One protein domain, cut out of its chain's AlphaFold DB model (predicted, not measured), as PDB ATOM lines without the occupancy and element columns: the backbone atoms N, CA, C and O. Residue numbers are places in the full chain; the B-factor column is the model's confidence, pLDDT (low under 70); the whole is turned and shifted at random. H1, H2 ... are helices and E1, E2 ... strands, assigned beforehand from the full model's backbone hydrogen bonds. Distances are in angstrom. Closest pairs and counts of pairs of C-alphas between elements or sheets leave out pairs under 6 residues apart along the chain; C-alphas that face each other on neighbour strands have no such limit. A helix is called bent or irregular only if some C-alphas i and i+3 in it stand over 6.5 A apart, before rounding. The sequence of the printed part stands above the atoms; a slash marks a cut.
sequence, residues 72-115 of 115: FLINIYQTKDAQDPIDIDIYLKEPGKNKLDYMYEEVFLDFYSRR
ATOM      1  N   PHE A  72     471.041 409.318 865.702       75.81
ATOM      2  CA  PHE A  72     472.468 408.969 865.816       75.81
ATOM      3  C   PHE A  72     473.073 408.305 864.563       75.81
ATOM      4  O   PHE A  72     474.286 408.150 864.478       75.81
ATOM      5  N   LEU A  73     472.238 407.882 863.607       82.25
ATOM      6  CA  LEU A  73     472.652 407.295 862.326       82.25
ATOM      7  C   LEU A  73     472.614 408.302 861.170       82.25
ATOM      8  O   LEU A  73     472.665 407.887 860.013       82.25
ATOM      9  N   ILE A  74     472.464 409.595 861.454       86.25
ATOM     10  CA  ILE A  74     472.418 410.640 860.433       86.25
ATOM     11  C   ILE A  74     473.760 411.365 860.415       86.25
ATOM     12  O   ILE A  74     474.210 411.897 861.428       86.25
ATOM     13  N   ASN A  75     474.381 411.392 859.243       89.94
ATOM     14  CA  ASN A  75     475.555 412.193 858.956       89.94
ATOM     15  C   ASN A  75     475.124 413.604 858.546       89.94
ATOM     16  O   ASN A  75     474.173 413.767 857.780       89.94
ATOM     17  N   ILE A  76     475.854 414.610 859.029       90.31
ATOM     18  CA  ILE A  76     475.660 416.014 858.660       90.31
ATOM     19  C   ILE A  76     476.812 416.444 857.758       90.31
ATOM     20  O   ILE A  76     477.966 416.177 858.076       90.31
ATOM     21  N   TYR A  77     476.518 417.151 856.675       92.25
ATOM     22  CA  TYR A  77     477.505 417.696 855.750       92.25
ATOM     23  C   TYR A  77     477.293 419.198 855.572       92.25
ATOM     24  O   TYR A  77     476.160 419.668 855.480       92.25
ATOM     25  N   GLN A  78     478.387 419.954 855.484       90.56
ATOM     26  CA  GLN A  78     478.326 421.408 855.292       90.56
ATOM     27  C   GLN A  78     477.965 421.788 853.850       90.56
ATOM     28  O   GLN A  78     477.382 422.835 853.594       90.56
ATOM     29  N   THR A  79     478.313 420.933 852.888       90.88
ATOM     30  CA  THR A  79     477.987 421.115 851.474       90.88
ATOM     31  C   THR A  79     477.572 419.780 850.870       90.88
ATOM     32  O   THR A  79     477.943 418.717 851.365       90.88
ATOM     33  N   LYS A  80     476.819 419.831 849.769       88.56
ATOM     34  CA  LYS A  80     476.348 418.638 849.055       88.56
ATOM     35  C   LYS A  80     477.483 417.741 848.543       88.56
ATOM     36  O   LYS A  80     477.302 416.534 848.442       88.56
ATOM     37  N   ASP A  81     478.628 418.340 848.224       90.75
ATOM     38  CA  ASP A  81     479.787 417.651 847.646       90.75
ATOM     39  C   ASP A  81     480.859 417.307 848.699       90.75
ATOM     40  O   ASP A  81     481.951 416.855 848.352       90.75
ATOM     41  N   ALA A  82     480.584 417.549 849.986       91.12
ATOM     42  CA  ALA A  82     481.511 417.214 851.058       91.12
ATOM     43  C   ALA A  82     481.693 415.692 851.155       91.12
ATOM     44  O   ALA A  82     480.731 414.927 851.186       91.12
ATOM     45  N   GLN A  83     482.951 415.255 851.212       86.94
ATOM     46  CA  GLN A  83     483.280 413.831 851.232       86.94
ATOM     47  C   GLN A  83     483.105 413.208 852.620       86.94
ATOM     48  O   GLN A  83     482.706 412.047 852.728       86.94
ATOM     49  N   ASP A  84     483.396 413.996 853.653       90.62
ATOM     50  CA  ASP A  84     483.385 413.583 855.049       90.62
ATOM     51  C   ASP A  84     482.303 414.354 855.817       90.62
ATOM     52  O   ASP A  84     482.115 415.554 855.575       90.62
ATOM     53  N   PRO A  85     481.577 413.688 856.731       91.19
ATOM     54  CA  PRO A  85     480.603 414.357 857.574       91.19
ATOM     55  C   PRO A  85     481.288 415.255 858.606       91.19
ATOM     56  O   PRO A  85     482.433 415.037 859.004       91.19
ATOM     57  N   ILE A  86     480.549 416.253 859.074       89.44
ATOM     58  CA  ILE A  86     480.945 417.110 860.183       89.44
ATOM     59  C   ILE A  86     481.016 416.265 861.457       89.44
ATOM     60  O   ILE A  86     480.073 415.549 861.806       89.44
ATOM     61  N   ASP A  87     482.112 416.404 862.196       86.88
ATOM     62  CA  ASP A  87     482.180 415.954 863.583       86.88
ATOM     63  C   ASP A  87     481.371 416.927 864.454       86.88
ATOM     64  O   ASP A  87     481.818 418.037 864.753       86.88
ATOM     65  N   ILE A  88     480.159 416.514 864.834       80.31
ATOM     66  CA  ILE A  88     479.226 417.321 865.632       80.31
ATOM     67  C   ILE A  88     479.854 417.733 866.970       80.31
ATOM     68  O   ILE A  88     479.637 418.856 867.416       80.31
ATOM     69  N   ASP A  89     480.661 416.876 867.604       79.56
ATOM     70  CA  ASP A  89     481.273 417.199 868.893       79.56
ATOM     71  C   ASP A  89     482.321 418.302 868.758       79.56
ATOM     72  O   ASP A  89     482.489 419.106 869.675       79.56
ATOM     73  N   ILE A  90     483.054 418.342 867.645       79.75
ATOM     74  CA  ILE A  90     483.979 419.440 867.339       79.75
ATOM     75  C   ILE A  90     483.184 420.693 866.971       79.75
ATOM     76  O   ILE A  90     483.439 421.765 867.520       79.75
ATOM     77  N   TYR A  91     482.189 420.541 866.100       77.19
ATOM     78  CA  TYR A  91     481.378 421.635 865.581       77.19
ATOM     79  C   TYR A  91     480.624 422.382 866.690       77.19
ATOM     80  O   TYR A  91     480.659 423.606 866.764       77.19
ATOM     81  N   LEU A  92     480.038 421.651 867.645       74.75
ATOM     82  CA  LEU A  92     479.354 422.222 868.809       74.75
ATOM     83  C   LEU A  92     480.310 422.799 869.866       74.75
ATOM     84  O   LEU A  92     479.866 423.521 870.756       74.75
ATOM     85  N   LYS A  93     481.618 422.524 869.798       73.94
ATOM     86  CA  LYS A  93     482.618 423.144 870.690       73.94
ATOM     87  C   LYS A  93     483.134 424.482 870.167       73.94
ATOM     88  O   LYS A  93     483.586 425.293 870.976       73.94
ATOM     89  N   GLU A  94     483.047 424.755 868.864       63.34
ATOM     90  CA  GLU A  94     483.393 426.063 868.289       63.34
ATOM     91  C   GLU A  94     482.613 427.255 868.891       63.34
ATOM     92  O   GLU A  94     483.252 428.273 869.193       63.34
ATOM     93  N   PRO A  95     481.301 427.159 869.209       54.69
ATOM     94  CA  PRO A  95     480.593 428.207 869.951       54.69
ATOM     95  C   PRO A  95     481.082 428.379 871.401       54.69
ATOM     96  O   PRO A  95     480.748 429.366 872.044       54.69
ATOM     97  N   GLY A  96     481.974 427.529 871.919       49.03
ATOM     98  CA  GLY A  96     482.605 427.708 873.233       49.03
ATOM     99  C   GLY A  96     483.415 429.007 873.403       49.03
ATOM    100  O   GLY A  96     483.789 429.343 874.526       49.03
ATOM    101  N   LYS A  97     483.668 429.770 872.325       49.88
ATOM    102  CA  LYS A  97     484.255 431.124 872.402       49.88
ATOM    103  C   LYS A  97     483.224 432.243 872.594       49.88
ATOM    104  O   LYS A  97     483.582 433.286 873.130       49.88
ATOM    105  N   ASN A  98     481.963 432.020 872.227       54.34
ATOM    106  CA  ASN A  98     480.858 432.967 872.363       54.34
ATOM    107  C   ASN A  98     479.647 432.197 872.898       54.34
ATOM    108  O   ASN A  98     479.019 431.489 872.127       54.34
ATOM    109  N   LYS A  99     479.333 432.312 874.198       59.75
ATOM    110  CA  LYS A  99     478.189 431.661 874.873       59.75
ATOM    111  C   LYS A  99     476.878 431.806 874.078       59.75
ATOM    112  O   LYS A  99     476.137 432.762 874.293       59.75
ATOM    113  N   LEU A 100     476.604 430.880 873.172       63.62
ATOM    114  CA  LEU A 100     475.381 430.825 872.391       63.62
ATOM    115  C   LEU A 100     474.628 429.571 872.817       63.62
ATOM    116  O   LEU A 100     475.183 428.475 872.786       63.62
ATOM    117  N   ASP A 101     473.374 429.750 873.226       74.06
ATOM    118  CA  ASP A 101     472.497 428.650 873.640       74.06
ATOM    119  C   ASP A 101     471.999 427.826 872.435       74.06
ATOM    120  O   ASP A 101     471.499 426.715 872.600       74.06
ATOM    121  N   TYR A 102     472.136 428.367 871.218       77.12
ATOM    122  CA  TYR A 102     471.746 427.747 869.951       77.12
ATOM    123  C   TYR A 102     472.537 428.335 868.769       77.12
ATOM    124  O   TYR A 102     473.125 429.415 868.865       77.12
ATOM    125  N   MET A 103     472.518 427.634 867.634       80.38
ATOM    126  CA  MET A 103     473.138 428.039 866.369       80.38
ATOM    127  C   MET A 103     472.180 427.727 865.208       80.38
ATOM    128  O   MET A 103     471.407 426.773 865.293       80.38
ATOM    129  N   TYR A 104     472.228 428.534 864.146       84.50
ATOM    130  CA  TYR A 104     471.474 428.315 862.910       84.50
ATOM    131  C   TYR A 104     472.438 428.062 861.763       84.50
ATOM    132  O   TYR A 104     473.257 428.926 861.467       84.50
ATOM    133  N   GLU A 105     472.317 426.902 861.124       86.56
ATOM    134  CA  GLU A 105     473.186 426.481 860.027       86.56
ATOM    135  C   GLU A 105     472.371 425.703 858.998       86.56
ATOM    136  O   GLU A 105     471.503 424.899 859.351       86.56
ATOM    137  N   GLU A 106     472.661 425.940 857.721       90.00
ATOM    138  CA  GLU A 106     472.131 425.135 856.626       90.00
ATOM    139  C   GLU A 106     473.069 423.956 856.379       90.00
ATOM    140  O   GLU A 106     474.270 424.126 856.166       90.00
ATOM    141  N   VAL A 107     472.518 422.745 856.419       91.00
ATOM    142  CA  VAL A 107     473.291 421.507 856.324       91.00
ATOM    143  C   VAL A 107     472.587 420.485 855.444       91.00
ATOM    144  O   VAL A 107     471.371 420.523 855.254       91.00
ATOM    145  N   PHE A 108     473.358 419.529 854.944       91.38
ATOM    146  CA  PHE A 108     472.863 418.374 854.208       91.38
ATOM    147  C   PHE A 108     472.887 417.145 855.116       91.38
ATOM    148  O   PHE A 108     473.833 416.955 855.881       91.38
ATOM    149  N   LEU A 109     471.850 416.312 855.035       89.94
ATOM    150  CA  LEU A 109     471.711 415.097 855.837       89.94
ATOM    151  C   LEU A 109     471.781 413.860 854.939       89.94
ATOM    152  O   LEU A 109     471.140 413.831 853.889       89.94
ATOM    153  N   ASP A 110     472.501 412.831 855.380       86.62
ATOM    154  CA  ASP A 110     472.495 411.505 854.748       86.62
ATOM    155  C   ASP A 110     472.548 410.393 855.806       86.62
ATOM    156  O   ASP A 110     472.929 410.617 856.958       86.62
ATOM    157  N   PHE A 111     472.152 409.178 855.437       77.94
ATOM    158  CA  PHE A 111     472.231 408.023 856.322       77.94
ATOM    159  C   PHE A 111     473.665 407.514 856.469       77.94
ATOM    160  O   PHE A 111     474.457 407.478 855.528       77.94
ATOM    161  N   TYR A 112     473.975 407.015 857.663       63.97
ATOM    162  CA  TYR A 112     475.214 406.308 857.939       63.97
ATOM    163  C   TYR A 112     475.288 405.006 857.126       63.97
ATOM    164  O   TYR A 112     474.696 403.986 857.485       63.97
ATOM    165  N   SER A 113     476.041 405.020 856.027       51.34
ATOM    166  CA  SER A 113     476.403 403.809 855.293       51.34
ATOM    167  C   SER A 113     477.623 403.165 855.952       51.34
ATOM    168  O   SER A 113     478.749 403.645 855.801       51.34
ATOM    169  N   ARG A 114     477.422 402.068 856.699       42.88
ATOM    170  CA  ARG A 114     478.532 401.154 857.012       42.88
ATOM    171  C   ARG A 114     478.967 400.506 855.700       42.88
ATOM    172  O   ARG A 114     478.258 399.640 855.192       42.88
ATOM    173  N   ARG A 115     480.102 400.950 855.157       37.94
ATOM    174  CA  ARG A 115     480.889 400.118 854.243       37.94
ATOM    175  C   ARG A 115     481.427 398.896 854.979       37.94
ATOM    176  O   ARG A 115     481.739 399.034 856.184       37.94
TER     177      ARG A 115
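This is residues 72 to 115 of the 115 residues of the protein "Transposase DDE domain-containing protein" of Algoriphagus alkaliphilus (UniProt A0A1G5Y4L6). With little regular structure, this is a small two-stranded ladder, E1 beside E2, from which the chain runs out along the short helices H1 and H2 and folds back as a wide loop. Residues 96 to 101 stick out at the far end. The printed part has 44 residues, in order E1, H1, H2, E2, 16 of them in these mixed elements; the sheet is antiparallel. It is a loose rod, radius of gyration of the C-alphas 11.9 A, spanning 37 by 18 by 14 A.

E1, residues 74 to 77, begins at C-alpha (472.418, 410.640, 860.433) and measures 9.9 A. E2, residues 108 to 111, measures 10.6 A and ends at (472.231, 408.023, 856.322). H1 is residues 88 to 91, 4.8 A. H2, residues 94 to 97, is irregular, but only just: C-alphas 94 and 97 are 6.6 A apart.

E1 and E2 are antiparallel at 147 degrees; N 75 and O 110 are 2.8 A apart, within hydrogen-bond range. The closest C-alphas of E1 and H1, Ile 76 and Ile 88, are 7.9 A apart. H1 and H2 meet only through their link. H2 is apart from E1, and H1 from E2. Both helices are too short for an O i to N i+4 pair; each has its one O i to N i+3 pair within range.

The farthest C-alphas, Lys 99 and Arg 115, are 37.8 A apart. The printed part has no cut and no long link. In this model pLDDT is under 70 at residues 94 to 100 and 112 to 115.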